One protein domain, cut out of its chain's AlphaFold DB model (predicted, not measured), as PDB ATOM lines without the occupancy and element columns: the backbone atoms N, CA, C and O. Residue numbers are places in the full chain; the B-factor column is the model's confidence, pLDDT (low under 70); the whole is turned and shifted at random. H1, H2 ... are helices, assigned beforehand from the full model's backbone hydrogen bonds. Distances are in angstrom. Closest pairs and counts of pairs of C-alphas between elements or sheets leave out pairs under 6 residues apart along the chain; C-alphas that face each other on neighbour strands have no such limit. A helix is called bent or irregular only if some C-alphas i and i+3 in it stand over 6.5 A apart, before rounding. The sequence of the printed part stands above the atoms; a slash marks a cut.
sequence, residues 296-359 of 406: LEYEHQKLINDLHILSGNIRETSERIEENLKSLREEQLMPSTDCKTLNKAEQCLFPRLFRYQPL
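AT A GLANCE: This is residues 296 to 359 of the 406 residues of the protein "RING-type domain-containing protein" of Gongylonema pulchrum (UniProt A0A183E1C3). One long, straight helix, H1, makes the length of the model, and after a short turn a second helix, H2, less than half as long in residues, folds back beside its later part like the short arm of a J. The gap between the two arms is loose, and the first part of H1, residues 296 to 307, sticks out beyond the reach of the rest. The printed part has 64 residues with two named helices, H1 then H2, and no named strand; the class is all helix. It is extended, with a radius of gyration of the C-alphas of 16.9 A, and its outline is a rod spanning 55 by 20 by 12 A.

IN THESE COORDINATES: H1 runs from Leu 296 to Glu 330 and is 51.2 A long from first to last C-alpha. It begins at C-alpha 296, (-9.666, 0.261, 60.195), and ends at C-alpha 330, (-13.855, 1.902, 9.194). H2 runs from Asp 338 to Leu 353, 23.1 A, and ends at C-alpha 353, (-18.394, 9.457, 34.047). H2 is irregular, but only just: C-alphas 348 and 351 are 6.7 A apart.

HOW THE PARTS SIT: Along H1 the z coordinate falls; along H2 it rises from 13.013 at C-alpha 338 to 34.047 at C-alpha 353. H1 and H2 are near each other, with 5 pairs of C-alphas within 10 A, the closest 8.2 A apart. Every O i to N i+4 pair is within hydrogen-bond range in H1, and 10 of 12 in H2.

THE WHOLE: The C-alphas of Leu 296 and Pro 335 are the two farthest apart, at 55.1 A. The printed part has no cut, and the link from H1 to H2, seven residues, is short. Residues 330 to 338 also stand free. The mean pLDDT of the printed part is 77.0; residues 332 to 339, residue 342 and residues 346 to 359 are under 70.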
ATOM      1  N   LEU A 296      -8.741  -0.606  60.923       86.81
ATOM      2  CA  LEU A 296      -9.666   0.261  60.195       86.81
ATOM      3  C   LEU A 296      -8.941   1.112  59.140       86.81
ATOM      4  O   LEU A 296      -9.480   1.323  58.055       86.81
ATOM      5  N   GLU A 297      -7.740   1.602  59.451       85.38
ATOM      6  CA  GLU A 297      -6.880   2.335  58.517       85.38
ATOM      7  C   GLU A 297      -6.408   1.432  57.375       85.38
ATOM      8  O   GLU A 297      -6.476   1.835  56.213       85.38
ATOM      9  N   TYR A 298      -6.022   0.191  57.682       90.12
ATOM     10  CA  TYR A 298      -5.669  -0.811  56.681       90.12
ATOM     11  C   TYR A 298      -6.834  -1.100  55.728       90.12
ATOM     12  O   TYR A 298      -6.677  -0.987  54.513       90.12
ATOM     13  N   GLU A 299      -8.025  -1.396  56.257       86.19
ATOM     14  CA  GLU A 299      -9.218  -1.648  55.438       86.19
ATOM     15  C   GLU A 299      -9.622  -0.415  54.616       86.19
ATOM     16  O   GLU A 299     -10.057  -0.532  53.469       86.19
ATOM     17  N   HIS A 300      -9.440   0.789  55.165       87.06
ATOM     18  CA  HIS A 300      -9.673   2.021  54.421       87.06
ATOM     19  C   HIS A 300      -8.698   2.179  53.250       87.06
ATOM     20  O   HIS A 300      -9.122   2.503  52.139       87.06
ATOM     21  N   GLN A 301      -7.407   1.928  53.475       89.38
ATOM     22  CA  GLN A 301      -6.388   2.007  52.434       89.38
ATOM     23  C   GLN A 301      -6.594   0.935  51.359       89.38
ATOM     24  O   GLN A 301      -6.466   1.221  50.169       89.38
ATOM     25  N   LYS A 302      -6.974  -0.278  51.767       92.88
ATOM     26  CA  LYS A 302      -7.350  -1.365  50.863       92.88
ATOM     27  C   LYS A 302      -8.516  -0.956  49.965       92.88
ATOM     28  O   LYS A 302      -8.395  -1.045  48.751       92.88
ATOM     29  N   LEU A 303      -9.581  -0.389  50.537       89.81
ATOM     30  CA  LEU A 303     -10.718   0.114  49.764       89.81
ATOM     31  C   LEU A 303     -10.309   1.198  48.754       89.81
ATOM     32  O   LEU A 303     -10.822   1.227  47.639       89.81
ATOM     33  N   ILE A 304      -9.399   2.103  49.127       88.62
ATOM     34  CA  ILE A 304      -8.870   3.118  48.202       88.62
ATOM     35  C   ILE A 304      -8.142   2.448  47.031       88.62
ATOM     36  O   ILE A 304      -8.372   2.819  45.880       88.62
ATOM     37  N   ASN A 305      -7.300   1.454  47.309       89.88
ATOM     38  CA  ASN A 305      -6.576   0.719  46.277       89.88
ATOM     39  C   ASN A 305      -7.537  -0.048  45.355       89.88
ATOM     40  O   ASN A 305      -7.407   0.043  44.136       89.88
ATOM     41  N   ASP A 306      -8.548  -0.714  45.914       90.56
ATOM     42  CA  ASP A 306      -9.576  -1.430  45.150       90.56
ATOM     43  C   ASP A 306     -10.350  -0.477  44.224       90.56
ATOM     44  O   ASP A 306     -10.612  -0.797  43.064       90.56
ATOM     45  N   LEU A 307     -10.667   0.734  44.698       87.88
ATOM     46  CA  LEU A 307     -11.296   1.770  43.875       87.88
ATOM     47  C   LEU A 307     -10.374   2.266  42.752       87.88
ATOM     48  O   LEU A 307     -10.858   2.543  41.655       87.88
ATOM     49  N   HIS A 308      -9.066   2.366  42.993       88.75
ATOM     50  CA  HIS A 308      -8.100   2.696  41.944       88.75
ATOM     51  C   HIS A 308      -8.014   1.600  40.880       88.75
ATOM     52  O   HIS A 308      -8.026   1.924  39.693       88.75
ATOM     53  N   ILE A 309      -7.986   0.327  41.287       92.25
ATOM     54  CA  ILE A 309      -8.001  -0.821  40.370       92.25
ATOM     55  C   ILE A 309      -9.283  -0.802  39.538       92.25
ATOM     56  O   ILE A 309      -9.223  -0.841  38.312       92.25
ATOM     57  N   LEU A 310     -10.441  -0.651  40.185       90.38
ATOM     58  CA  LEU A 310     -11.727  -0.584  39.495       90.38
ATOM     59  C   LEU A 310     -11.780   0.585  38.502       90.38
ATOM     60  O   LEU A 310     -12.231   0.412  37.374       90.38
ATOM     61  N   SER A 311     -11.286   1.762  38.890       89.00
ATOM     62  CA  SER A 311     -11.194   2.914  37.989       89.00
ATOM     63  C   SER A 311     -10.263   2.655  36.803       89.00
ATOM     64  O   SER A 311     -10.531   3.164  35.715       89.00
ATOM     65  N   GLY A 312      -9.178   1.902  37.003       91.50
ATOM     66  CA  GLY A 312      -8.281   1.468  35.934       91.50
ATOM     67  C   GLY A 312      -8.992   0.547  34.947       91.50
ATOM     68  O   GLY A 312      -8.987   0.829  33.753       91.50
ATOM     69  N   ASN A 313      -9.688  -0.469  35.459       92.12
ATOM     70  CA  ASN A 313     -10.460  -1.410  34.647       92.12
ATOM     71  C   ASN A 313     -11.557  -0.696  33.846       92.12
ATOM     72  O   ASN A 313     -11.726  -0.973  32.665       92.12
ATOM     73  N   ILE A 314     -12.270   0.256  34.463       89.38
ATOM     74  CA  ILE A 314     -13.284   1.062  33.768       89.38
ATOM     75  C   ILE A 314     -12.650   1.819  32.597       89.38
ATOM     76  O   ILE A 314     -13.192   1.795  31.495       89.38
ATOM     77  N   ARG A 315     -11.493   2.460  32.808       91.75
ATOM     78  CA  ARG A 315     -10.791   3.180  31.737       91.75
ATOM     79  C   ARG A 315     -10.380   2.244  30.600       91.75
ATOM     80  O   ARG A 315     -10.664   2.560  29.453       91.75
ATOM     81  N   GLU A 316      -9.795   1.092  30.916       94.31
ATOM     82  CA  GLU A 316      -9.400   0.095  29.913       94.31
ATOM     83  C   GLU A 316     -10.609  -0.421  29.117       94.31
ATOM     84  O   GLU A 316     -10.559  -0.528  27.894       94.31
ATOM     85  N   THR A 317     -11.737  -0.695  29.783       91.81
ATOM     86  CA  THR A 317     -12.964  -1.098  29.080       91.81
ATOM     87  C   THR A 317     -13.502   0.006  28.176       91.81
ATOM     88  O   THR A 317     -13.960  -0.297  27.078       91.81
ATOM     89  N   SER A 318     -13.417   1.273  28.594       89.94
ATOM     90  CA  SER A 318     -13.813   2.407  27.755       89.94
ATOM     91  C   SER A 318     -12.926   2.527  26.516       89.94
ATOM     92  O   SER A 318     -13.455   2.680  25.421       89.94
ATOM     93  N   GLU A 319     -11.606   2.383  26.664       94.38
ATOM     94  CA  GLU A 319     -10.652   2.410  25.543       94.38
ATOM     95  C   GLU A 319     -10.941   1.285  24.535       94.38
ATOM     96  O   GLU A 319     -11.058   1.548  23.339       94.38
ATOM     97  N   ARG A 320     -11.189   0.054  25.005       93.62
ATOM     98  CA  ARG A 320     -11.578  -1.071  24.130       93.62
ATOM     99  C   ARG A 320     -12.900  -0.827  23.400       93.62
ATOM    100  O   ARG A 320     -13.048  -1.212  22.243       93.62
ATOM    101  N   ILE A 321     -13.881  -0.215  24.067       90.75
ATOM    102  CA  ILE A 321     -15.156   0.148  23.430       90.75
ATOM    103  C   ILE A 321     -14.911   1.188  22.331       90.75
ATOM    104  O   ILE A 321     -15.437   1.034  21.232       90.75
ATOM    105  N   GLU A 322     -14.096   2.212  22.590       90.19
ATOM    106  CA  GLU A 322     -13.744   3.224  21.590       90.19
ATOM    107  C   GLU A 322     -13.002   2.629  20.384       90.19
ATOM    108  O   GLU A 322     -13.304   2.992  19.247       90.19
ATOM    109  N   GLU A 323     -12.057   1.712  20.604       94.19
ATOM    110  CA  GLU A 323     -11.344   0.998  19.536       94.19
ATOM    111  C   GLU A 323     -12.301   0.169  18.675       94.19
ATOM    112  O   GLU A 323     -12.323   0.333  17.457       94.19
ATOM    113  N   ASN A 324     -13.174  -0.626  19.299       89.25
ATOM    114  CA  ASN A 324     -14.185  -1.406  18.582       89.25
ATOM    115  C   ASN A 324     -15.129  -0.509  17.766       89.25
ATOM    116  O   ASN A 324     -15.472  -0.828  16.628       89.25
ATOM    117  N   LEU A 325     -15.541   0.636  18.324       86.25
ATOM    118  CA  LEU A 325     -16.367   1.608  17.607       86.25
ATOM    119  C   LEU A 325     -15.629   2.240  16.421       86.25
ATOM    120  O   LEU A 325     -16.269   2.525  15.409       86.25
ATOM    121  N   LYS A 326     -14.312   2.468  16.512       89.81
ATOM    122  CA  LYS A 326     -13.501   2.943  15.379       89.81
ATOM    123  C   LYS A 326     -13.432   1.891  14.276       89.81
ATOM    124  O   LYS A 326     -13.753   2.222  13.139       89.81
ATOM    125  N   SER A 327     -13.140   0.633  14.612       90.00
ATOM    126  CA  SER A 327     -13.116  -0.472  13.641       90.00
ATOM    127  C   SER A 327     -14.460  -0.640  12.923       90.00
ATOM    128  O   SER A 327     -14.499  -0.724  11.699       90.00
ATOM    129  N   LEU A 328     -15.581  -0.565  13.653       85.88
ATOM    130  CA  LEU A 328     -16.925  -0.621  13.056       85.88
ATOM    131  C   LEU A 328     -17.227   0.558  12.114       85.88
ATOM    132  O   LEU A 328     -17.981   0.398  11.152       85.88
ATOM    133  N   ARG A 329     -16.674   1.751  12.376       84.12
ATOM    134  CA  ARG A 329     -16.806   2.903  11.464       84.12
ATOM    135  C   ARG A 329     -15.969   2.715  10.195       84.12
ATOM    136  O   ARG A 329     -16.412   3.127   9.125       84.12
ATOM    137  N   GLU A 330     -14.783   2.124  10.311       87.56
ATOM    138  CA  GLU A 330     -13.855   1.902   9.194       87.56
ATOM    139  C   GLU A 330     -14.334   0.812   8.229       87.56
ATOM    140  O   GLU A 330     -14.196   0.972   7.017       87.56
ATOM    141  N   GLU A 331     -14.987  -0.240   8.730       86.62
ATOM    142  CA  GLU A 331     -15.528  -1.328   7.900       86.62
ATOM    143  C   GLU A 331     -16.739  -0.921   7.026       86.62
ATOM    144  O   GLU A 331     -17.301  -1.761   6.330       86.62
ATOM    145  N   GLN A 332     -17.153   0.357   7.020       66.50
ATOM    146  CA  GLN A 332     -18.285   0.910   6.247       66.50
ATOM    147  C   GLN A 332     -19.633   0.175   6.419       66.50
ATOM    148  O   GLN A 332     -20.587   0.461   5.698       66.50
ATOM    149  N   LEU A 333     -19.761  -0.728   7.397       62.53
ATOM    150  CA  LEU A 333     -20.972  -1.530   7.601       62.53
ATOM    151  C   LEU A 333     -22.131  -0.757   8.256       62.53
ATOM    152  O   LEU A 333     -23.245  -1.271   8.314       62.53
ATOM    153  N   MET A 334     -21.892   0.465   8.745       60.56
ATOM    154  CA  MET A 334     -22.906   1.270   9.435       60.56
ATOM    155  C   MET A 334     -23.506   2.351   8.515       60.56
ATOM    156  O   MET A 334     -22.783   3.256   8.082       60.56
ATOM    157  N   PRO A 335     -24.830   2.335   8.256       68.69
ATOM    158  CA  PRO A 335     -25.530   3.414   7.563       68.69
ATOM    159  C   PRO A 335     -25.316   4.771   8.255       68.69
ATOM    160  O   PRO A 335     -25.300   4.879   9.483       68.69
ATOM    161  N   SER A 336     -25.200   5.848   7.469       63.72
ATOM    162  CA  SER A 336     -24.875   7.204   7.958       63.72
ATOM    163  C   SER A 336     -25.870   7.784   8.982       63.72
ATOM    164  O   SER A 336     -25.554   8.755   9.679       63.72
ATOM    165  N   THR A 337     -27.061   7.196   9.099       60.38
ATOM    166  CA  THR A 337     -28.109   7.564  10.057       60.38
ATOM    167  C   THR A 337     -27.822   7.090  11.483       60.38
ATOM    168  O   THR A 337     -28.058   7.859  12.413       60.38
ATOM    169  N   ASP A 338     -27.215   5.915  11.676       64.62
ATOM    170  CA  ASP A 338     -26.981   5.337  13.013       64.62
ATOM    171  C   ASP A 338     -25.765   5.950  13.720       64.62
ATOM    172  O   ASP A 338     -25.724   6.085  14.945       64.62
ATOM    173  N   CYS A 339     -24.805   6.446  12.938       64.94
ATOM    174  CA  CYS A 339     -23.609   7.125  13.437       64.94
ATOM    175  C   CYS A 339     -23.947   8.417  14.218       64.94
ATOM    176  O   CYS A 339     -23.264   8.776  15.181       64.94
ATOM    177  N   LYS A 340     -25.042   9.106  13.859       73.88
ATOM    178  CA  LYS A 340     -25.507  10.312  14.568       73.88
ATOM    179  C   LYS A 340     -26.127   9.979  15.924       73.88
ATOM    180  O   LYS A 340     -25.892  10.707  16.888       73.88
ATOM    181  N   THR A 341     -26.895   8.896  16.005       75.19
ATOM    182  CA  THR A 341     -27.544   8.430  17.239       75.19
ATOM    183  C   THR A 341     -26.498   7.966  18.249       75.19
ATOM    184  O   THR A 341     -26.545   8.350  19.417       75.19
ATOM    185  N   LEU A 342     -25.483   7.248  17.767       68.88
ATOM    186  CA  LEU A 342     -24.395   6.725  18.587       68.88
ATOM    187  C   LEU A 342     -23.477   7.841  19.116       68.88
ATOM    188  O   LEU A 342     -23.215   7.896  20.314       68.88
ATOM    189  N   ASN A 343     -23.111   8.819  18.275       70.56
ATOM    190  CA  ASN A 343     -22.377  10.015  18.718       70.56
ATOM    191  C   ASN A 343     -23.158  10.829  19.771       70.56
ATOM    192  O   ASN A 343     -22.565  11.435  20.664       70.56
ATOM    193  N   LYS A 344     -24.494  10.860  19.684       77.94
ATOM    194  CA  LYS A 344     -25.343  11.556  20.662       77.94
ATOM    195  C   LYS A 344     -25.393  10.810  22.001       77.94
ATOM    196  O   LYS A 344     -25.357  11.456  23.048       77.94
ATOM    197  N   ALA A 345     -25.421   9.476  21.976       71.62
ATOM    198  CA  ALA A 345     -25.317   8.640  23.173       71.62
ATOM    199  C   ALA A 345     -23.935   8.774  23.847       71.62
ATOM    200  O   ALA A 345     -23.856   8.974  25.060       71.62
ATOM    201  N   GLU A 346     -22.856   8.772  23.061       66.94
ATOM    202  CA  GLU A 346     -21.473   8.962  23.522       66.94
ATOM    203  C   GLU A 346     -21.294  10.309  24.252       66.94
ATOM    204  O   GLU A 346     -20.829  10.358  25.396       66.94
ATOM    205  N   GLN A 347     -21.792  11.404  23.662       67.50
ATOM    206  CA  GLN A 347     -21.783  12.739  24.278       67.50
ATOM    207  C   GLN A 347     -22.609  12.833  25.575       67.50
ATOM    208  O   GLN A 347     -22.338  13.700  26.408       67.50
ATOM    209  N   CYS A 348     -23.594  11.953  25.788       68.56
ATOM    210  CA  CYS A 348     -24.378  11.909  27.027       68.56
ATOM    211  C   CYS A 348     -23.693  11.103  28.147       68.56
ATOM    212  O   CYS A 348     -23.904  11.396  29.330       68.56
ATOM    213  N   LEU A 349     -22.880  10.103  27.791       60.50
ATOM    214  CA  LEU A 349     -22.232   9.183  28.730       60.50
ATOM    215  C   LEU A 349     -20.902   9.737  29.270       60.50
ATOM    216  O   LEU A 349     -20.667   9.718  30.483       60.50
ATOM    217  N   PHE A 350     -20.063  10.312  28.405       58.06
ATOM    218  CA  PHE A 350     -18.696  10.724  28.762       58.06
ATOM    219  C   PHE A 350     -18.605  11.846  29.816       58.06
ATOM    220  O   PHE A 350     -17.907  11.673  30.821       58.06
ATOM    221  N   PRO A 351     -19.341  12.971  29.705       56.56
ATOM    222  CA  PRO A 351     -19.258  14.054  30.693       56.56
ATOM    223  C   PRO A 351     -19.754  13.659  32.095       56.56
ATOM    224  O   PRO A 351     -19.443  14.337  33.079       56.56
ATOM    225  N   ARG A 352     -20.546  12.581  32.205       52.16
ATOM    226  CA  ARG A 352     -21.123  12.102  33.473       52.16
ATOM    227  C   ARG A 352     -20.216  11.114  34.204       52.16
ATOM    228  O   ARG A 352     -20.206  11.128  35.433       52.16
ATOM    229  N   LEU A 353     -19.413  10.342  33.475       50.44
ATOM    230  CA  LEU A 353     -18.394   9.457  34.047       50.44
ATOM    231  C   LEU A 353     -17.155  10.240  34.517       50.44
ATOM    232  O   LEU A 353     -16.647   9.995  35.609       50.44
ATOM    233  N   PHE A 354     -16.725  11.257  33.762       49.81
ATOM    234  CA  PHE A 354     -15.494  12.010  34.053       49.81
ATOM    235  C   PHE A 354     -15.640  13.174  35.049       49.81
ATOM    236  O   PHE A 354     -14.634  13.709  35.517       49.81
ATOM    237  N   ARG A 355     -16.862  13.551  35.461       50.53
ATOM    238  CA  ARG A 355     -17.057  14.516  36.567       50.53
ATOM    239  C   ARG A 355     -16.661  13.967  37.944       50.53
ATOM    240  O   ARG A 355     -16.591  14.737  38.898       50.53
ATOM    241  N   TYR A 356     -16.347  12.677  38.045       47.31
ATOM    242  CA  TYR A 356     -15.710  12.076  39.215       47.31
ATOM    243  C   TYR A 356     -14.184  12.095  39.073       47.31
ATOM    244  O   TYR A 356     -13.522  11.063  39.115       47.31
ATOM    245  N   GLN A 357     -13.598  13.282  38.912       41.88
ATOM    246  CA  GLN A 357     -12.155  13.425  39.084       41.88
ATOM    247  C   GLN A 357     -11.825  13.177  40.569       41.88
ATOM    248  O   GLN A 357     -12.458  13.791  41.438       41.88
ATOM    249  N   PRO A 358     -10.860  12.304  40.908       39.25
ATOM    250  CA  PRO A 358     -10.436  12.157  42.288       39.25
ATOM    251  C   PRO A 358      -9.835  13.497  42.714       39.25
ATOM    252  O   PRO A 358      -8.821  13.929  42.162       39.25
ATOM    253  N   LEU A 359     -10.458  14.175  43.684       37.72
ATOM    254  CA  LEU A 359      -9.793  15.249  44.421       37.72
ATOM    255  C   LEU A 359      -8.425  14.709  44.846       37.72
ATOM    256  O   LEU A 359      -8.379  13.702  45.558       37.72
TER     257      LEU A 359